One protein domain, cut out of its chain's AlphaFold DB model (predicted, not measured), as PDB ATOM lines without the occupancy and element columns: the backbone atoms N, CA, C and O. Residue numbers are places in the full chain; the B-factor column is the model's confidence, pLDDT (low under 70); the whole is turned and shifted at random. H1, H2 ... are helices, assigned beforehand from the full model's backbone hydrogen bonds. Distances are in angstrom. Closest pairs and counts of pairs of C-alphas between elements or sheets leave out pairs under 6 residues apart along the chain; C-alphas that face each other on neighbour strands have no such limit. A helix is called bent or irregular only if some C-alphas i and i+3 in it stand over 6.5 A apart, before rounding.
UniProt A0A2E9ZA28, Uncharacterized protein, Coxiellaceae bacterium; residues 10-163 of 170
ATOM      1  N   GLU A  10     270.787 255.406 295.268       50.47
ATOM      2  CA  GLU A  10     271.496 254.782 296.380       50.47
ATOM      3  C   GLU A  10     271.632 255.740 297.573       50.47
ATOM      4  O   GLU A  10     271.290 255.366 298.684       50.47
ATOM      5  N   MET A  11     272.018 257.003 297.365       45.34
ATOM      6  CA  MET A  11     272.111 258.010 298.433       45.34
ATOM      7  C   MET A  11     270.741 258.424 298.991       45.34
ATOM      8  O   MET A  11     270.635 258.646 300.195       45.34
ATOM      9  N   THR A  12     269.692 258.493 298.163       55.72
ATOM     10  CA  THR A  12     268.310 258.781 298.609       55.72
ATOM     11  C   THR A  12     267.671 257.595 299.341       55.72
ATOM     12  O   THR A  12     266.761 257.764 300.150       55.72
ATOM     13  N   ILE A  13     268.137 256.375 299.096       55.34
ATOM     14  CA  ILE A  13     267.655 255.177 299.783       55.34
ATOM     15  C   ILE A  13     268.478 254.900 301.052       55.34
ATOM     16  O   ILE A  13     267.914 254.579 302.095       55.34
ATOM     17  N   LEU A  14     269.801 255.077 301.006       49.47
ATOM     18  CA  LEU A  14     270.706 254.801 302.126       49.47
ATOM     19  C   LEU A  14     270.686 255.888 303.211       49.47
ATOM     20  O   LEU A  14     270.828 255.555 304.386       49.47
ATOM     21  N   ASN A  15     270.487 257.170 302.867       45.16
ATOM     22  CA  ASN A  15     270.578 258.253 303.859       45.16
ATOM     23  C   ASN A  15     269.279 258.571 304.600       45.16
ATOM     24  O   ASN A  15     269.320 259.346 305.554       45.16
ATOM     25  N   THR A  16     268.131 258.031 304.182       45.78
ATOM     26  CA  THR A  16     266.867 258.699 304.531       45.78
ATOM     27  C   THR A  16     265.894 257.896 305.380       45.78
ATOM     28  O   THR A  16     265.058 258.535 306.014       45.78
ATOM     29  N   THR A  17     265.969 256.561 305.506       48.59
ATOM     30  CA  THR A  17     264.806 255.857 306.090       48.59
ATOM     31  C   THR A  17     265.091 254.594 306.895       48.59
ATOM     32  O   THR A  17     265.705 253.647 306.413       48.59
ATOM     33  N   LEU A  18     264.483 254.525 308.085       52.25
ATOM     34  CA  LEU A  18     264.340 253.317 308.912       52.25
ATOM     35  C   LEU A  18     263.624 252.158 308.184       52.25
ATOM     36  O   LEU A  18     263.815 251.009 308.568       52.25
ATOM     37  N   ILE A  19     262.893 252.425 307.086       51.06
ATOM     38  CA  ILE A  19     262.374 251.404 306.148       51.06
ATOM     39  C   ILE A  19     263.485 250.495 305.645       51.06
ATOM     40  O   ILE A  19     263.244 249.301 305.489       51.06
ATOM     41  N   PHE A  20     264.669 251.049 305.386       50.69
ATOM     42  CA  PHE A  20     265.754 250.369 304.687       50.69
ATOM     43  C   PHE A  20     266.754 249.679 305.622       50.69
ATOM     44  O   PHE A  20     267.621 248.945 305.147       50.69
ATOM     45  N   TYR A  21     266.617 249.854 306.943       51.69
ATOM     46  CA  TYR A  21     267.488 249.212 307.922       51.69
ATOM     47  C   TYR A  21     267.015 247.794 308.250       51.69
ATOM     48  O   TYR A  21     265.871 247.537 308.625       51.69
ATOM     49  N   SER A  22     267.939 246.843 308.151       44.00
ATOM     50  CA  SER A  22     267.738 245.473 308.602       44.00
ATOM     51  C   SER A  22     267.788 245.406 310.132       44.00
ATOM     52  O   SER A  22     268.860 245.210 310.699       44.00
ATOM     53  N   ALA A  23     266.656 245.537 310.826       44.66
ATOM     54  CA  ALA A  23     266.595 245.130 312.234       44.66
ATOM     55  C   ALA A  23     266.262 243.627 312.325       44.66
ATOM     56  O   ALA A  23     265.316 243.168 311.674       44.66
ATOM     57  N   PRO A  24     267.006 242.811 313.089       44.25
ATOM     58  CA  PRO A  24     266.574 241.453 313.402       44.25
ATOM     59  C   PRO A  24     265.267 241.505 314.216       44.25
ATOM     60  O   PRO A  24     265.162 242.261 315.173       44.25
ATOM     61  N   GLY A  25     264.266 240.702 313.833       52.03
ATOM     62  CA  GLY A  25     263.058 240.505 314.649       52.03
ATOM     63  C   GLY A  25     261.915 241.519 314.505       52.03
ATOM     64  O   GLY A  25     261.214 241.736 315.486       52.03
ATOM     65  N   TYR A  26     261.683 242.099 313.318       55.81
ATOM     66  CA  TYR A  26     260.468 242.896 313.072       55.81
ATOM     67  C   TYR A  26     259.209 242.128 313.499       55.81
ATOM     68  O   TYR A  26     258.983 240.999 313.051       55.81
ATOM     69  N   THR A  27     258.386 242.748 314.345       62.25
ATOM     70  CA  THR A  27     257.065 242.221 314.673       62.25
ATOM     71  C   THR A  27     256.145 242.348 313.463       62.25
ATOM     72  O   THR A  27     256.370 243.134 312.540       62.25
ATOM     73  N   LEU A  28     255.075 241.560 313.471       60.44
ATOM     74  CA  LEU A  28     254.040 241.576 312.445       60.44
ATOM     75  C   LEU A  28     253.470 242.978 312.198       60.44
ATOM     76  O   LEU A  28     253.269 243.396 311.063       60.44
ATOM     77  N   GLU A  29     253.261 243.707 313.288       65.38
ATOM     78  CA  GLU A  29     252.799 245.084 313.283       65.38
ATOM     79  C   GLU A  29     253.793 246.000 312.573       65.38
ATOM     80  O   GLU A  29     253.386 246.803 311.748       65.38
ATOM     81  N   GLN A  30     255.096 245.828 312.800       69.81
ATOM     82  CA  GLN A  30     256.129 246.650 312.168       69.81
ATOM     83  C   GLN A  30     256.326 246.350 310.669       69.81
ATOM     84  O   GLN A  30     256.834 247.197 309.936       69.81
ATOM     85  N   LEU A  31     255.938 245.162 310.186       70.44
ATOM     86  CA  LEU A  31     255.900 244.864 308.745       70.44
ATOM     87  C   LEU A  31     254.736 245.562 308.035       70.44
ATOM     88  O   LEU A  31     254.813 245.815 306.833       70.44
ATOM     89  N   LEU A  32     253.651 245.820 308.766       71.94
ATOM     90  CA  LEU A  32     252.406 246.368 308.236       71.94
ATOM     91  C   LEU A  32     252.220 247.851 308.545       71.94
ATOM     92  O   LEU A  32     251.396 248.499 307.903       71.94
ATOM     93  N   SER A  33     252.949 248.377 309.525       76.50
ATOM     94  CA  SER A  33     252.921 249.780 309.888       76.50
ATOM     95  C   SER A  33     253.952 250.567 309.088       76.50
ATOM     96  O   SER A  33     255.033 250.095 308.714       76.50
ATOM     97  N   ILE A  34     253.585 251.807 308.803       78.75
ATOM     98  CA  ILE A  34     254.456 252.799 308.199       78.75
ATOM     99  C   ILE A  34     254.206 254.115 308.919       78.75
ATOM    100  O   ILE A  34     253.063 254.460 309.215       78.75
ATOM    101  N   THR A  35     255.275 254.825 309.247       81.06
ATOM    102  CA  THR A  35     255.174 256.167 309.821       81.06
ATOM    103  C   THR A  35     254.935 257.203 308.720       81.06
ATOM    104  O   THR A  35     255.275 256.986 307.557       81.06
ATOM    105  N   ASP A  36     254.415 258.377 309.077       80.38
ATOM    106  CA  ASP A  36     254.202 259.463 308.108       80.38
ATOM    107  C   ASP A  36     255.502 259.918 307.431       80.38
ATOM    108  O   ASP A  36     255.507 260.306 306.261       80.38
ATOM    109  N   GLN A  37     256.623 259.872 308.156       78.62
ATOM    110  CA  GLN A  37     257.938 260.200 307.609       78.62
ATOM    111  C   GLN A  37     258.370 259.180 306.550       78.62
ATOM    112  O   GLN A  37     258.804 259.560 305.464       78.62
ATOM    113  N   GLU A  38     258.207 257.895 306.854       78.19
ATOM    114  CA  GLU A  38     258.491 256.794 305.937       78.19
ATOM    115  C   GLU A  38     257.606 256.862 304.679       78.19
ATOM    116  O   GLU A  38     258.091 256.687 303.560       78.19
ATOM    117  N   LEU A  39     256.323 257.200 304.842       83.31
ATOM    118  CA  LEU A  39     255.392 257.371 303.729       83.31
ATOM    119  C   LEU A  39     255.802 258.531 302.810       83.31
ATOM    120  O   LEU A  39     255.853 258.357 301.592       83.31
ATOM    121  N   LYS A  40     256.162 259.694 303.377       82.31
ATOM    122  CA  LYS A  40     256.658 260.850 302.602       82.31
ATOM    123  C   LYS A  40     257.874 260.488 301.751       82.31
ATOM    124  O   LYS A  40     258.001 260.965 300.627       82.31
ATOM    125  N   GLN A  41     258.750 259.634 302.264       78.88
ATOM    126  CA  GLN A  41     259.962 259.221 301.562       78.88
ATOM    127  C   GLN A  41     259.679 258.210 300.450       78.88
ATOM    128  O   GLN A  41     260.262 258.323 299.374       78.88
ATOM    129  N   LEU A  42     258.728 257.288 300.647       83.06
ATOM    130  CA  LEU A  42     258.235 256.449 299.549       83.06
ATOM    131  C   LEU A  42     257.626 257.296 298.426       83.06
ATOM    132  O   LEU A  42     257.889 257.029 297.255       83.06
ATOM    133  N   SER A  43     256.869 258.344 298.765       83.94
ATOM    134  CA  SER A  43     256.329 259.276 297.769       83.94
ATOM    135  C   SER A  43     257.428 260.052 297.033       83.94
ATOM    136  O   SER A  43     257.329 260.253 295.826       83.94
ATOM    137  N   GLN A  44     258.499 260.462 297.719       83.56
ATOM    138  CA  GLN A  44     259.651 261.100 297.069       83.56
ATOM    139  C   GLN A  44     260.363 260.145 296.105       83.56
ATOM    140  O   GLN A  44     260.649 260.526 294.971       83.56
ATOM    141  N   LEU A  45     260.596 258.898 296.524       83.44
ATOM    142  CA  LEU A  45     261.186 257.865 295.673       83.44
ATOM    143  C   LEU A  45     260.330 257.610 294.425       83.44
ATOM    144  O   LEU A  45     260.869 257.518 293.324       83.44
ATOM    145  N   GLU A  46     259.007 257.546 294.581       85.00
ATOM    146  CA  GLU A  46     258.078 257.429 293.454       85.00
ATOM    147  C   GLU A  46     258.258 258.578 292.457       85.00
ATOM    148  O   GLU A  46     258.409 258.330 291.261       85.00
ATOM    149  N   ILE A  47     258.273 259.827 292.935       84.00
ATOM    150  CA  ILE A  47     258.432 261.007 292.078       84.00
ATOM    151  C   ILE A  47     259.756 260.939 291.308       84.00
ATOM    152  O   ILE A  47     259.759 261.139 290.094       84.00
ATOM    153  N   ILE A  48     260.856 260.603 291.987       83.31
ATOM    154  CA  ILE A  48     262.193 260.496 291.383       83.31
ATOM    155  C   ILE A  48     262.216 259.419 290.297       83.31
ATOM    156  O   ILE A  48     262.662 259.674 289.178       83.31
ATOM    157  N   LEU A  49     261.704 258.219 290.586       83.31
ATOM    158  CA  LEU A  49     261.682 257.120 289.617       83.31
ATOM    159  C   LEU A  49     260.825 257.458 288.398       83.31
ATOM    160  O   LEU A  49     261.235 257.207 287.265       83.31
ATOM    161  N   LYS A  50     259.677 258.104 288.611       83.69
ATOM    162  CA  LYS A  50     258.782 258.534 287.534       83.69
ATOM    163  C   LYS A  50     259.430 259.605 286.657       83.69
ATOM    164  O   LYS A  50     259.353 259.528 285.433       83.69
ATOM    165  N   GLN A  51     260.124 260.570 287.260       83.50
ATOM    166  CA  GLN A  51     260.916 261.561 286.526       83.50
ATOM    167  C   GLN A  51     262.037 260.894 285.725       83.50
ATOM    168  O   GLN A  51     262.221 261.203 284.550       83.50
ATOM    169  N   HIS A  52     262.757 259.943 286.321       83.94
ATOM    170  CA  HIS A  52     263.803 259.191 285.632       83.94
ATOM    171  C   HIS A  52     263.265 258.368 284.457       83.94
ATOM    172  O   HIS A  52     263.916 258.317 283.414       83.94
ATOM    173  N   GLN A  53     262.065 257.801 284.581       81.50
ATOM    174  CA  GLN A  53     261.380 257.111 283.491       81.50
ATOM    175  C   GLN A  53     261.002 258.072 282.356       81.50
ATOM    176  O   GLN A  53     261.333 257.806 281.206       81.50
ATOM    177  N   ILE A  54     260.396 259.224 282.669       85.00
ATOM    178  CA  ILE A  54     260.028 260.251 281.673       85.00
ATOM    179  C   ILE A  54     261.267 260.787 280.938       85.00
ATOM    180  O   ILE A  54     261.229 261.023 279.734       85.00
ATOM    181  N   MET A  55     262.379 260.962 281.654       85.44
ATOM    182  CA  MET A  55     263.638 261.466 281.099       85.44
ATOM    183  C   MET A  55     264.497 260.385 280.419       85.44
ATOM    184  O   MET A  55     265.609 260.696 279.996       85.44
ATOM    185  N   ASN A  56     264.039 259.129 280.343       85.19
ATOM    186  CA  ASN A  56     264.817 257.988 279.840       85.19
ATOM    187  C   ASN A  56     266.209 257.856 280.495       85.19
ATOM    188  O   ASN A  56     267.203 257.505 279.857       85.19
ATOM    189  N   LYS A  57     266.290 258.131 281.800       81.75
ATOM    190  CA  LYS A  57     267.506 258.018 282.616       81.75
ATOM    191  C   LYS A  57     267.784 256.551 282.983       81.75
ATOM    192  O   LYS A  57     267.707 256.148 284.142       81.75
ATOM    193  N   THR A  58     268.105 255.729 281.980       80.00
ATOM    194  CA  THR A  58     268.274 254.267 282.115       80.00
ATOM    195  C   THR A  58     269.314 253.875 283.165       80.00
ATOM    196  O   THR A  58     269.124 252.897 283.880       80.00
ATOM    197  N   ARG A  59     270.395 254.653 283.310       81.88
ATOM    198  CA  ARG A  59     271.430 254.393 284.323       81.88
ATOM    199  C   ARG A  59     270.859 254.443 285.742       81.88
ATOM    200  O   ARG A  59     271.082 253.518 286.508       81.88
ATOM    201  N   GLN A  60     270.106 255.486 286.073       81.44
ATOM    202  CA  GLN A  60     269.514 255.660 287.398       81.44
ATOM    203  C   GLN A  60     268.447 254.593 287.668       81.44
ATOM    204  O   GLN A  60     268.398 254.030 288.756       81.44
ATOM    205  N   LEU A  61     267.633 254.242 286.669       78.75
ATOM    206  CA  LEU A  61     266.677 253.136 286.802       78.75
ATOM    207  C   LEU A  61     267.390 251.799 287.076       78.75
ATOM    208  O   LEU A  61     266.943 251.026 287.922       78.75
ATOM    209  N   ASN A  62     268.540 251.558 286.438       78.69
ATOM    210  CA  ASN A  62     269.369 250.381 286.707       78.69
ATOM    211  C   ASN A  62     270.014 250.413 288.102       78.69
ATOM    212  O   ASN A  62     270.130 249.363 288.732       78.69
ATOM    213  N   GLU A  63     270.405 251.584 288.611       81.62
ATOM    214  CA  GLU A  63     270.890 251.741 289.993       81.62
ATOM    215  C   GLU A  63     269.799 251.343 291.001       81.62
ATOM    216  O   GLU A  63     270.062 250.591 291.940       81.62
ATOM    217  N   PHE A  64     268.546 251.744 290.762       80.19
ATOM    218  CA  PHE A  64     267.419 251.287 291.577       80.19
ATOM    219  C   PHE A  64     267.169 249.778 291.452       80.19
ATOM    220  O   PHE A  64     266.963 249.097 292.456       80.19
ATOM    221  N   ALA A  65     267.243 249.228 290.239       78.56
ATOM    222  CA  ALA A  65     267.118 247.789 290.025       78.56
ATOM    223  C   ALA A  65     268.185 247.001 290.799       78.56
ATOM    224  O   ALA A  65     267.878 245.987 291.430       78.56
ATOM    225  N   HIS A  66     269.427 247.491 290.789       81.56
ATOM    226  CA  HIS A  66     270.529 246.906 291.540       81.56
ATOM    227  C   HIS A  66     270.289 246.981 293.052       81.56
ATOM    228  O   HIS A  66     270.467 245.982 293.749       81.56
ATOM    229  N   TYR A  67     269.793 248.116 293.552       82.69
ATOM    230  CA  TYR A  67     269.375 248.234 294.945       82.69
ATOM    231  C   TYR A  67     268.328 247.171 295.318       82.69
ATOM    232  O   TYR A  67     268.476 246.466 296.315       82.69
ATOM    233  N   CYS A  68     267.293 246.975 294.497       83.56
ATOM    234  CA  CYS A  68     266.273 245.960 294.765       83.56
ATOM    235  C   CYS A  68     266.842 244.527 294.784       83.56
ATOM    236  O   CYS A  68     266.350 243.667 295.521       83.56
ATOM    237  N   GLN A  69     267.906 244.251 294.024       81.56
ATOM    238  CA  GLN A  69     268.592 242.954 294.048       81.56
ATOM    239  C   GLN A  69     269.300 242.668 295.372       81.56
ATOM    240  O   GLN A  69     269.339 241.505 295.784       81.56
ATOM    241  N   THR A  70     269.818 243.689 296.052       81.75
ATOM    242  CA  THR A  70     270.558 243.544 297.316       81.75
ATOM    243  C   THR A  70     269.701 243.826 298.552       81.75
ATOM    244  O   THR A  70     270.019 243.335 299.635       81.75
ATOM    245  N   ALA A  71     268.576 244.532 298.400       81.88
ATOM    246  CA  ALA A  71     267.642 244.848 299.479       81.88
ATOM    247  C   ALA A  71     267.108 243.594 300.197       81.88
ATOM    248  O   ALA A  71     266.952 242.517 299.612       81.88
ATOM    249  N   SER A  72     266.779 243.715 301.482       81.62
ATOM    250  CA  SER A  72     266.145 242.606 302.206       81.62
ATOM    251  C   SER A  72     264.705 242.371 301.724       81.62
ATOM    252  O   SER A  72     264.026 243.299 301.288       81.62
ATOM    253  N   ASP A  73     264.208 241.139 301.858       83.06
ATOM    254  CA  ASP A  73     262.823 240.799 301.494       83.06
ATOM    255  C   ASP A  73     261.796 241.671 302.241       83.06
ATOM    256  O   ASP A  73     260.767 242.053 301.694       83.06
ATOM    257  N   ARG A  74     262.119 242.073 303.476       79.12
ATOM    258  CA  ARG A  74     261.281 242.957 304.298       79.12
ATOM    259  C   ARG A  74     261.152 244.351 303.701       79.12
ATOM    260  O   ARG A  74     260.058 244.902 303.667       79.12
ATOM    261  N   VAL A  75     262.265 244.906 303.232       80.81
ATOM    262  CA  VAL A  75     262.295 246.220 302.582       80.81
ATOM    263  C   VAL A  75     261.425 246.199 301.335       80.81
ATOM    264  O   VAL A  75     260.536 247.035 301.191       80.81
ATOM    265  N   LEU A  76     261.647 245.210 300.466       86.25
ATOM    266  CA  LEU A  76     260.875 245.047 299.236       86.25
ATOM    267  C   LEU A  76     259.381 244.903 299.541       86.25
ATOM    268  O   LEU A  76     258.556 245.555 298.903       86.25
ATOM    269  N   PHE A  77     259.041 244.134 300.579       85.75
ATOM    270  CA  PHE A  77     257.661 243.957 301.006       85.75
ATOM    271  C   PHE A  77     257.040 245.270 301.488       85.75
ATOM    272  O   PHE A  77     255.933 245.599 301.062       85.75
ATOM    273  N   ARG A  78     257.736 246.051 302.328       83.44
ATOM    274  CA  ARG A  78     257.237 247.352 302.808       83.44
ATOM    275  C   ARG A  78     257.047 248.345 301.658       83.44
ATOM    276  O   ARG A  78     256.000 248.984 301.596       83.44
ATOM    277  N   ILE A  79     257.991 248.423 300.714       85.75
ATOM    278  CA  ILE A  79     257.863 249.267 299.513       85.75
ATOM    279  C   ILE A  79     256.597 248.894 298.732       85.75
ATOM    280  O   ILE A  79     255.750 249.750 298.476       85.75
ATOM    281  N   MET A  80     256.441 247.612 298.388       86.31
ATOM    282  CA  MET A  80     255.305 247.134 297.595       86.31
ATOM    283  C   MET A  80     253.970 247.260 298.342       86.31
ATOM    284  O   MET A  80     252.945 247.561 297.735       86.31
ATOM    285  N   SER A  81     253.974 247.063 299.661       82.88
ATOM    286  CA  SER A  81     252.783 247.145 300.515       82.88
ATOM    287  C   SER A  81     252.243 248.558 300.704       82.88
ATOM    288  O   SER A  81     251.046 248.709 300.944       82.88
ATOM    289  N   HIS A  82     253.111 249.570 300.666       84.75
ATOM    290  CA  HIS A  82     252.754 250.950 301.014       84.75
ATOM    291  C   HIS A  82     252.835 251.924 299.835       84.75
ATOM    292  O   HIS A  82     252.436 253.077 299.974       84.75
ATOM    293  N   SER A  83     253.283 251.472 298.663       85.06
ATOM    294  CA  SER A  83     253.237 252.257 297.433       85.06
ATOM    295  C   SER A  83     252.753 251.408 296.262       85.06
ATOM    296  O   SER A  83     253.489 250.604 295.688       85.06
ATOM    297  N   LYS A  84     251.493 251.623 295.864       85.12
ATOM    298  CA  LYS A  84     250.913 251.003 294.663       85.12
ATOM    299  C   LYS A  84     251.723 251.337 293.397       85.12
ATOM    300  O   LYS A  84     251.971 250.414 292.624       85.12
ATOM    301  N   PRO A  85     252.178 252.584 293.174       83.75
ATOM    302  CA  PRO A  85     253.011 252.912 292.017       83.75
ATOM    303  C   PRO A  85     254.335 252.144 291.993       83.75
ATOM    304  O   PRO A  85     254.677 251.566 290.963       83.75
ATOM    305  N   LEU A  86     255.035 252.045 293.129       85.50
ATOM    306  CA  LEU A  86     256.276 251.268 293.215       85.50
ATOM    307  C   LEU A  86     256.025 249.763 293.072       85.50
ATOM    308  O   LEU A  86     256.831 249.071 292.458       85.50
ATOM    309  N   LYS A  87     254.891 249.249 293.569       88.50
ATOM    310  CA  LYS A  87     254.474 247.855 293.350       88.50
ATOM    311  C   LYS A  87     254.268 247.548 291.869       88.50
ATOM    312  O   LYS A  87     254.731 246.508 291.403       88.50
ATOM    313  N   THR A  88     253.599 248.437 291.134       86.44
ATOM    314  CA  THR A  88     253.417 248.297 289.682       86.44
ATOM    315  C   THR A  88     254.764 248.313 288.972       86.44
ATOM    316  O   THR A  88     255.051 247.399 288.208       86.44
ATOM    317  N   PHE A  89     255.606 249.295 289.292       84.12
ATOM    318  CA  PHE A  89     256.934 249.450 288.704       84.12
ATOM    319  C   PHE A  89     257.807 248.207 288.922       84.12
ATOM    320  O   PHE A  89     258.367 247.652 287.986       84.12
ATOM    321  N   LEU A  90     257.846 247.689 290.151       87.75
ATOM    322  CA  LEU A  90     258.587 246.475 290.491       87.75
ATOM    323  C   LEU A  90     257.969 245.183 289.930       87.75
ATOM    324  O   LEU A  90     258.610 244.136 289.983       87.75
ATOM    325  N   SER A  91     256.748 245.232 289.397       87.38
ATOM    326  CA  SER A  91     256.095 244.095 288.734       87.38
ATOM    327  C   SER A  91     256.287 244.098 287.212       87.38
ATOM    328  O   SER A  91     255.803 243.190 286.535       87.38
ATOM    329  N   GLU A  92     256.994 245.091 286.661       84.94
ATOM    330  CA  GLU A  92     257.321 245.146 285.236       84.94
ATOM    331  C   GLU A  92     258.229 243.981 284.807       84.94
ATOM    332  O   GLU A  92     258.995 243.419 285.596       84.94
ATOM    333  N   SER A  93     258.168 243.625 283.519       82.31
ATOM    334  CA  SER A  93     258.883 242.474 282.947       82.31
ATOM    335  C   SER A  93     260.396 242.517 283.196       82.31
ATOM    336  O   SER A  93     261.013 241.481 283.442       82.31
ATOM    337  N   ILE A  94     260.987 243.714 283.217       78.62
ATOM    338  CA  ILE A  94     262.418 243.929 283.465       78.62
ATOM    339  C   ILE A  94     262.861 243.497 284.873       78.62
ATOM    340  O   ILE A  94     264.023 243.147 285.068       78.62
ATOM    341  N   TYR A  95     261.940 243.458 285.841       83.56
ATOM    342  CA  TYR A  95     262.206 243.020 287.212       83.56
ATOM    343  C   TYR A  95     261.871 241.545 287.440       83.56
ATOM    344  O   TYR A  95     262.129 241.016 288.516       83.56
ATOM    345  N   GLN A  96     261.364 240.820 286.440       85.25
ATOM    346  CA  GLN A  96     261.085 239.391 286.596       85.25
ATOM    347  C   GLN A  96     262.313 238.567 287.019       85.25
ATOM    348  O   GLN A  96     262.164 237.714 287.899       85.25
ATOM    349  N   PRO A  97     263.536 238.811 286.503       86.50
ATOM    350  CA  PRO A  97     264.724 238.097 286.971       86.50
ATOM    351  C   PRO A  97     264.990 238.255 288.477       86.50
ATOM    352  O   PRO A  97     265.433 237.298 289.116       86.50
ATOM    353  N   LEU A  98     264.679 239.423 289.062       88.25
ATOM    354  CA  LEU A  98     264.785 239.660 290.506       88.25
ATOM    355  C   LEU A  98     263.901 238.672 291.277       88.25
ATOM    356  O   LEU A  98     264.381 237.987 292.179       88.25
ATOM    357  N   TRP A  99     262.628 238.566 290.901       89.75
ATOM    358  CA  TRP A  99     261.652 237.741 291.613       89.75
ATOM    359  C   TRP A  99     261.906 236.247 291.450       89.75
ATOM    360  O   TRP A  99     261.893 235.515 292.440       89.75
ATOM    361  N   HIS A 100     262.255 235.794 290.243       86.81
ATOM    362  CA  HIS A 100     262.646 234.400 290.017       86.81
ATOM    363  C   HIS A 100     263.864 234.005 290.859       86.81
ATOM    364  O   HIS A 100     263.896 232.913 291.430       86.81
ATOM    365  N   HIS A 101     264.859 234.890 290.979       86.38
ATOM    366  CA  HIS A 101     266.028 234.649 291.829       86.38
ATOM    367  C   HIS A 101     265.653 234.531 293.310       86.38
ATOM    368  O   HIS A 101     266.149 233.642 294.004       86.38
ATOM    369  N   ARG A 102     264.743 235.383 293.801       86.75
ATOM    370  CA  ARG A 102     264.245 235.326 295.188       86.75
ATOM    371  C   ARG A 102     263.483 234.030 295.461       86.75
ATOM    372  O   ARG A 102     263.792 233.339 296.428       86.75
ATOM    373  N   LEU A 103     262.561 233.658 294.576       85.62
ATOM    374  CA  LEU A 103     261.791 232.414 294.681       85.62
ATOM    375  C   LEU A 103     262.692 231.169 294.601       85.62
ATOM    376  O   LEU A 103     262.482 230.201 295.334       85.62
ATOM    377  N   ARG A 104     263.759 231.213 293.785       83.44
ATOM    378  CA  ARG A 104     264.791 230.162 293.739       83.44
ATOM    379  C   ARG A 104     265.519 230.010 295.066       83.44
ATOM    380  O   ARG A 104     265.667 228.889 295.537       83.44
ATOM    381  N   LYS A 105     265.968 231.118 295.665       80.19
ATOM    382  CA  LYS A 105     266.666 231.106 296.963       80.19
ATOM    383  C   LYS A 105     265.812 230.515 298.085       80.19
ATOM    384  O   LYS A 105     266.360 229.903 298.991       80.19
ATOM    385  N   GLN A 106     264.495 230.680 298.008       72.69
ATOM    386  CA  GLN A 106     263.548 230.099 298.960       72.69
ATOM    387  C   GLN A 106     263.180 228.634 298.634       72.69
ATOM    388  O   GLN A 106     262.443 228.012 299.392       72.69
ATOM    389  N   GLY A 107     263.702 228.062 297.538       67.44
ATOM    390  CA  GLY A 107     263.515 226.656 297.163       67.44
ATOM    391  C   GLY A 107     262.187 226.330 296.470       67.44
ATOM    392  O   GLY A 107     261.781 225.171 296.473       67.44
ATOM    393  N   VAL A 108     261.489 227.318 295.888       61.66
ATOM    394  CA  VAL A 108     260.060 227.172 295.502       61.66
ATOM    395  C   VAL A 108     259.785 227.157 293.994       61.66
ATOM    396  O   VAL A 108     258.648 226.993 293.565       61.66
ATOM    397  N   LEU A 109     260.825 227.183 293.157       56.16
ATOM    398  CA  LEU A 109     260.676 227.093 291.693       56.16
ATOM    399  C   LEU A 109     259.879 225.866 291.206       56.16
ATOM    400  O   LEU A 109     259.280 225.926 290.143       56.16
ATOM    401  N   ALA A 110     259.829 224.775 291.976       51.12
ATOM    402  CA  ALA A 110     259.121 223.554 291.587       51.12
ATOM    403  C   ALA A 110     257.582 223.618 291.731       51.12
ATOM    404  O   ALA A 110     256.909 222.659 291.365       51.12
ATOM    405  N   LYS A 111     257.015 224.700 292.290       54.94
ATOM    406  CA  LYS A 111     255.564 224.860 292.532       54.94
ATOM    407  C   LYS A 111     255.022 226.198 292.016       54.94
ATOM    408  O   LYS A 111     254.100 226.754 292.608       54.94
ATOM    409  N   MET A 112     255.642 226.751 290.976       58.91
ATOM    410  CA  MET A 112     255.166 227.991 290.369       58.91
ATOM    411  C   MET A 112     253.885 227.728 289.577       58.91
ATOM    412  O   MET A 112     253.815 226.793 288.787       58.91
ATOM    413  N   ASP A 113     252.877 228.556 289.824       63.81
ATOM    414  CA  ASP A 113     251.695 228.666 288.978       63.81
ATOM    415  C   ASP A 113     251.995 229.706 287.891       63.81
ATOM    416  O   ASP A 113     252.087 230.899 288.189       63.81
ATOM    417  N   ASP A 114     252.175 229.265 286.647       65.75
ATOM    418  CA  ASP A 114     252.569 230.125 285.520       65.75
ATOM    419  C   ASP A 114     251.566 231.259 285.223       65.75
ATOM    420  O   ASP A 114     251.870 232.179 284.464       65.75
ATOM    421  N   THR A 115     250.374 231.230 285.830       69.06
ATOM    422  CA  THR A 115     249.352 232.276 285.678       69.06
ATOM    423  C   THR A 115     249.566 233.492 286.586       69.06
ATOM    424  O   THR A 115     248.988 234.552 286.337       69.06
ATOM    425  N   ILE A 116     250.417 233.387 287.614       76.81
ATOM    426  CA  ILE A 116     250.623 234.437 288.622       76.81
ATOM    427  C   ILE A 116     251.971 235.126 288.395       76.81
ATOM    428  O   ILE A 116     252.997 234.471 288.211       76.81
ATOM    429  N   LEU A 117     252.003 236.462 288.485       83.88
ATOM    430  CA  LEU A 117     253.261 237.205 288.382       83.88
ATOM    431  C   LEU A 117     254.240 236.767 289.492       83.88
ATOM    432  O   LEU A 117     253.860 236.740 290.666       83.88
ATOM    433  N   PRO A 118     255.523 236.516 289.178       86.88
ATOM    434  CA  PRO A 118     256.535 236.140 290.169       86.88
ATOM    435  C   PRO A 118     256.645 237.095 291.369       86.88
ATOM    436  O   PRO A 118     256.903 236.652 292.487       86.88
ATOM    437  N   SER A 119     256.396 238.396 291.185       87.69
ATOM    438  CA  SER A 119     256.348 239.370 292.287       87.69
ATOM    439  C   SER A 119     255.198 239.100 293.271       87.69
ATOM    440  O   SER A 119     255.385 239.208 294.483       87.69
ATOM    441  N   GLN A 120     254.028 238.698 292.768       85.56
ATOM    442  CA  GLN A 120     252.844 238.361 293.569       85.56
ATOM    443  C   GLN A 120     253.005 237.012 294.277       85.56
ATOM    444  O   GLN A 120     252.665 236.879 295.455       85.56
ATOM    445  N   GLN A 121     253.579 236.020 293.587       84.88
ATOM    446  CA  GLN A 121     253.925 234.736 294.199       84.88
ATOM    447  C   GLN A 121     254.900 234.932 295.363       84.88
ATOM    448  O   GLN A 121     254.677 234.408 296.455       84.88
ATOM    449  N   TRP A 122     255.947 235.736 295.153       88.44
ATOM    450  CA  TRP A 122     256.910 236.078 296.195       88.44
ATOM    451  C   TRP A 122     256.254 236.805 297.376       88.44
ATOM    452  O   TRP A 122     256.528 236.458 298.523       88.44
ATOM    453  N   GLU A 123     255.353 237.760 297.130       86.31
ATOM    454  CA  GLU A 123     254.647 238.496 298.188       86.31
ATOM    455  C   GLU A 123     253.779 237.561 299.048       86.31
ATOM    456  O   GLU A 123     253.858 237.587 300.280       86.31
ATOM    457  N   SER A 124     252.998 236.685 298.407       81.69
ATOM    458  CA  SER A 124     252.172 235.681 299.087       81.69
ATOM    459  C   SER A 124     253.020 234.723 299.932       81.69
ATOM    460  O   SER A 124     252.715 234.450 301.098       81.69
ATOM    461  N   MET A 125     254.137 234.259 299.374       81.12
ATOM    462  CA  MET A 125     255.104 233.414 300.065       81.12
ATOM    463  C   MET A 125     255.751 234.094 301.271       81.12
ATOM    464  O   MET A 125     255.831 233.502 302.354       81.12
ATOM    465  N   PHE A 126     256.209 235.333 301.092       84.25
ATOM    466  CA  PHE A 126     256.825 236.129 302.144       84.25
ATOM    467  C   PHE A 126     255.865 236.274 303.327       84.25
ATOM    468  O   PHE A 126     256.235 235.973 304.465       84.25
ATOM    469  N   LEU A 127     254.612 236.640 303.053       78.50
ATOM    470  CA  LEU A 127     253.560 236.755 304.058       78.50
ATOM    471  C   LEU A 127     253.263 235.422 304.758       78.50
ATOM    472  O   LEU A 127     253.213 235.369 305.986       78.50
ATOM    473  N   THR A 128     253.120 234.336 303.997       75.62
ATOM    474  CA  THR A 128     252.809 233.002 304.540       75.62
ATOM    475  C   THR A 128     253.909 232.509 305.474       75.62
ATOM    476  O   THR A 128     253.627 232.003 306.559       75.62
ATOM    477  N   THR A 129     255.170 232.719 305.091       78.19
ATOM    478  CA  THR A 129     256.337 232.343 305.901       78.19
ATOM    479  C   THR A 129     256.362 233.105 307.224       78.19
ATOM    480  O   THR A 129     256.576 232.507 308.277       78.19
ATOM    481  N   HIS A 130     256.086 234.412 307.198       74.38
ATOM    482  CA  HIS A 130     256.065 235.237 308.409       74.38
ATOM    483  C   HIS A 130     254.811 235.010 309.271       74.38
ATOM    484  O   HIS A 130     254.836 235.288 310.470       74.38
ATOM    485  N   TYR A 131     253.732 234.466 308.699       69.69
ATOM    486  CA  TYR A 131     252.504 234.124 309.421       69.69
ATOM    487  C   TYR A 131     252.492 232.726 310.035       69.69
ATOM    488  O   TYR A 131     251.828 232.515 311.049       69.69
ATOM    489  N   ALA A 132     253.206 231.766 309.445       72.06
ATOM    490  CA  ALA A 132     253.186 230.368 309.876       72.06
ATOM    491  C   ALA A 132     253.389 230.167 311.397       72.06
ATOM    492  O   ALA A 132     252.648 229.367 311.973       72.06
ATOM    493  N   PRO A 133     254.285 230.911 312.084       67.00
ATOM    494  CA  PRO A 133     254.439 230.806 313.537       67.00
ATOM    495  C   PRO A 133     253.190 231.219 314.330       67.00
ATOM    496  O   PRO A 133     252.946 230.697 315.413       67.00
ATOM    497  N   TRP A 134     252.384 232.139 313.795       65.88
ATOM    498  CA  TRP A 134     251.187 232.678 314.446       65.88
ATOM    499  C   TRP A 134     249.962 231.804 314.209       65.88
ATOM    500  O   TRP A 134     249.182 231.599 315.140       65.88
ATOM    501  N   LYS A 135     249.829 231.246 312.997       66.38
ATOM    502  CA  LYS A 135     248.709 230.383 312.588       66.38
ATOM    503  C   LYS A 135     248.482 229.212 313.547       66.38
ATOM    504  O   LYS A 135     247.342 228.864 313.821       66.38
ATOM    505  N   ASN A 136     249.564 228.617 314.046       68.19
ATOM    506  CA  ASN A 136     249.512 227.455 314.938       68.19
ATOM    507  C   ASN A 136     249.694 227.835 316.419       68.19
ATOM    508  O   ASN A 136     249.882 226.963 317.265       68.19
ATOM    509  N   SER A 137     249.695 229.132 316.741       67.44
ATOM    510  CA  SER A 137     249.884 229.621 318.106       67.44
ATOM    511  C   SER A 137     248.553 229.803 318.832       67.44
ATOM    512  O   SER A 137     247.509 230.005 318.214       67.44
ATOM    513  N   ARG A 138     248.602 229.877 320.168       70.94
ATOM    514  CA  ARG A 138     247.457 230.283 321.007       70.94
ATOM    515  C   ARG A 138     246.923 231.695 320.713       70.94
ATOM    516  O   ARG A 138     245.902 232.082 321.265       70.94
ATOM    517  N   TYR A 139     247.635 232.475 319.897       66.88
ATOM    518  CA  TYR A 139     247.282 233.837 319.503       66.88
ATOM    519  C   TYR A 139     246.734 233.918 318.072       66.88
ATOM    520  O   TYR A 139     246.603 235.023 317.556       66.88
ATOM    521  N   ALA A 140     246.421 232.787 317.426       66.12
ATOM    522  CA  ALA A 140     245.947 232.750 316.039       66.12
ATOM    523  C   ALA A 140     244.744 233.681 315.776       66.12
ATOM    524  O   ALA A 140     244.682 234.308 314.720       66.12
ATOM    525  N   ASP A 141     243.849 233.838 316.757       71.94
ATOM    526  CA  ASP A 141     242.660 234.698 316.662       71.94
ATOM    527  C   ASP A 141     242.822 236.071 317.343       71.94
ATOM    528  O   ASP A 141     241.879 236.863 317.400       71.94
ATOM    529  N   HIS A 142     244.015 236.391 317.853       72.88
ATOM    530  CA  HIS A 142     244.273 237.643 318.566       72.88
ATOM    531  C   HIS A 142     244.147 238.863 317.637       72.88
ATOM    532  O   HIS A 142     244.572 238.828 316.481       72.88
ATOM    533  N   LEU A 143     243.637 239.988 318.155       68.56
ATOM    534  CA  LEU A 143     243.405 241.215 317.373       68.56
ATOM    535  C   LEU A 143     244.661 241.730 316.654       68.56
ATOM    536  O   LEU A 143     244.568 242.225 315.538       68.56
ATOM    537  N   MET A 144     245.844 241.551 317.249       65.44
ATOM    538  CA  MET A 144     247.122 241.948 316.629       65.44
ATOM    539  C   MET A 144     247.511 241.103 315.402       65.44
ATOM    540  O   MET A 144     248.382 241.502 314.635       65.44
ATOM    541  N   VAL A 145     246.878 239.946 315.205       64.69
ATOM    542  CA  VAL A 145     247.155 239.008 314.106       64.69
ATOM    543  C   VAL A 145     246.168 239.190 312.940       64.69
ATOM    544  O   VAL A 145     246.506 238.910 311.787       64.69
ATOM    545  N   GLN A 146     244.981 239.750 313.206       70.12
ATOM    546  CA  GLN A 146     243.926 239.989 312.210       70.12
ATOM    547  C   GLN A 146     244.371 240.836 310.999       70.12
ATOM    548  O   GLN A 146     244.043 240.455 309.872       70.12
ATOM    549  N   PRO A 147     245.155 241.928 311.147       68.56
ATOM    550  CA  PRO A 147     245.611 242.719 309.999       68.56
ATOM    551  C   PRO A 147     246.466 241.920 309.010       68.56
ATOM    552  O   PRO A 147     246.375 242.130 307.802       68.56
ATOM    553  N   LEU A 148     247.275 240.977 309.502       66.06
ATOM    554  CA  LEU A 148     248.082 240.127 308.634       66.06
ATOM    555  C   LEU A 148     247.239 239.058 307.958       66.06
ATOM    556  O   LEU A 148     247.416 238.823 306.768       66.06
ATOM    557  N   LYS A 149     246.313 238.433 308.691       68.19
ATOM    558  CA  LYS A 149     245.363 237.488 308.100       68.19
ATOM    559  C   LYS A 149     244.608 238.150 306.944       68.19
ATOM    560  O   LYS A 149     244.590 237.599 305.848       68.19
ATOM    561  N   LYS A 150     244.143 239.388 307.143       74.25
ATOM    562  CA  LYS A 150     243.527 240.206 306.093       74.25
ATOM    563  C   LYS A 150     244.483 240.498 304.930       74.25
ATOM    564  O   LYS A 150     244.090 240.320 303.787       74.25
ATOM    565  N   LYS A 151     245.743 240.878 305.177       69.56
ATOM    566  CA  LYS A 151     246.739 241.087 304.102       69.56
ATOM    567  C   LYS A 151     247.080 239.811 303.329       69.56
ATOM    568  O   LYS A 151     247.315 239.875 302.128       69.56
ATOM    569  N   ILE A 152     247.117 238.659 303.996       67.81
ATOM    570  CA  ILE A 152     247.306 237.351 303.357       67.81
ATOM    571  C   ILE A 152     246.102 237.032 302.490       67.81
ATOM    572  O   ILE A 152     246.275 236.637 301.344       67.81
ATOM    573  N   GLU A 153     244.897 237.245 303.010       68.50
ATOM    574  CA  GLU A 153     243.674 237.117 302.236       68.50
ATOM    575  C   GLU A 153     243.701 238.076 301.042       68.50
ATOM    576  O   GLU A 153     243.490 237.618 299.935       68.50
ATOM    577  N   GLU A 154     244.048 239.353 301.184       71.12
ATOM    578  CA  GLU A 154     244.172 240.300 300.063       71.12
ATOM    579  C   GLU A 154     245.224 239.860 299.029       71.12
ATOM    580  O   GLU A 154     244.976 239.932 297.825       71.12
ATOM    581  N   ALA A 155     246.378 239.351 299.466       63.38
ATOM    582  CA  ALA A 155     247.407 238.806 298.581       63.38
ATOM    583  C   ALA A 155     246.922 237.541 297.846       63.38
ATOM    584  O   ALA A 155     247.134 237.398 296.648       63.38
ATOM    585  N   ILE A 156     246.206 236.643 298.525       61.81
ATOM    586  CA  ILE A 156     245.622 235.437 297.920       61.81
ATOM    587  C   ILE A 156     244.461 235.801 296.980       61.81
ATOM    588  O   ILE A 156     244.386 235.298 295.865       61.81
ATOM    589  N   HIS A 157     243.565 236.702 297.377       57.84
ATOM    590  CA  HIS A 157     242.414 237.118 296.574       57.84
ATOM    591  C   HIS A 157     242.830 237.969 295.371       57.84
ATOM    592  O   HIS A 157     242.190 237.881 294.324       57.84
ATOM    593  N   SER A 158     243.909 238.754 295.465       56.66
ATOM    594  CA  SER A 158     244.503 239.431 294.300       56.66
ATOM    595  C   SER A 158     245.154 238.449 293.317       56.66
ATOM    596  O   SER A 158     245.126 238.700 292.113       56.66
ATOM    597  N   ASN A 159     245.627 237.292 293.793       50.56
ATOM    598  CA  ASN A 159     246.027 236.181 292.925       50.56
ATOM    599  C   ASN A 159     244.814 235.504 292.253       50.56
ATOM    600  O   ASN A 159     244.907 235.095 291.105       50.56
ATOM    601  N   ILE A 160     243.657 235.430 292.928       43.09
ATOM    602  CA  ILE A 160     242.426 234.807 292.396       43.09
ATOM    603  C   ILE A 160     241.651 235.736 291.440       43.09
ATOM    604  O   ILE A 160     241.079 235.277 290.456       43.09
ATOM    605  N   THR A 161     241.614 237.048 291.681       38.50
ATOM    606  CA  THR A 161     240.834 237.999 290.855       38.50
ATOM    607  C   THR A 161     241.459 238.296 289.493       38.50
ATOM    608  O   THR A 161     240.732 238.654 288.569       38.50
ATOM    609  N   ASN A 162     242.764 238.065 289.316       38.97
ATOM    610  CA  ASN A 162     243.391 238.043 287.987       38.97
ATOM    611  C   ASN A 162     243.080 236.755 287.194       38.97
ATOM    612  O   ASN A 162     243.343 236.714 285.996       38.97
ATOM    613  N   ASN A 163     242.471 235.747 287.836       39.19
ATOM    614  CA  ASN A 163     242.089 234.462 287.238       39.19
ATOM    615  C   ASN A 163     240.610 234.385 286.823       39.19
ATOM    616  O   ASN A 163     240.148 233.326 286.399       39.19
TER     617      ASN A 163
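Overview. This is residues 10 to 163 of the 170 residues of an uncharacterized protein of Coxiellaceae bacterium (UniProt A0A2E9ZA28). Five longer helices, H3, H4, H7, H8 and H9, follow one another in an open arc round the short helices H5 and H6, with H5 nearest the middle. H3 and H4 form a helical hairpin on one side of H5, and H8 and H9 form another on the other side; the small H2 packs on H5, and H1 lies far out. The printed part has 154 residues with nine named helices, H1 to H9 in chain order, and no named strand: all helix. It is compact, with a radius of gyration of the C-alphas of 16.0 A and spans of 51 by 36 by 27 A.

Along the chain. Find C-alpha 10 at (271.496, 254.782, 296.380), where H1 begins, residues 10 to 14. H2 is residues 28 to 32. Look next at C-alpha 36 at (254.202, 259.463, 308.108); from there H3, residues 36 to 54, runs 27.1 A. H4 is residues 58 to 70, 18.7 A, H5 residues 73 to 82, 14.3 A, and H6 residues 84 to 90, 9.8 A. H7, residues 93 to 105, 19.7 A, is irregular: C-alphas 94 and 97 are 7.2 A apart. H8, residues 118 to 135, 24.4 A, has a kink of 30 degrees near residue 129 and is only just irregular, with C-alphas 130 and 133 7.0 A apart. H9, residues 146 to 161, runs 21.7 A to C-alpha 161 at (240.834, 237.999, 290.855).

Arrangement. Start at H5, the hub, touching four helices. It touches H2, closest at the C-alphas of Leu 31 and Arg 78, 6.6 A. H5 and H6 touch only at the corner. H3 only just touches H5, with 3 pairs of C-alphas within 8 A, closest at Leu 42 and Ile 79, 7.2 A, about perpendicular at 88 degrees. H8 also only just touches H5, with 3 such pairs, closest at Phe 77 and Glu 123, 6.8 A, about perpendicular at 76 degrees. In the hairpin of H3 and H4 the closest C-alphas are those of His 52 and Leu 61, 6.8 A, at a steep tilt of 42 degrees, opposite ways. In the hairpin of H8 and H9 they are those of Ser 124 and Ala 155, 5.7 A, at 32 degrees, only just shallow. H7 touches H8, closest at the C-alphas of Trp 99 and Pro 118, 5.6 A. H1 only just touches H4, with 3 pairs within 8 A, closest at the C-alphas of Glu 10 and Tyr 67, 7.0 A. Every O i to N i+4 pair is within hydrogen-bond range in H1, H2, H3, H4, H5, H6 and H9, against 7 of 9 in H7 and 12 of 14 in H8.

Size, cuts and confidence. The C-alphas farthest apart, of Met 55 and Arg 138, are 53.2 A apart. The printed part has no cut. The links H1 to H2 and H7 to H8 are long. Mean pLDDT of the printed part is 73.2, with 56 residues under 70, among them 10 to 30, 107 to 115 and 155 to 163.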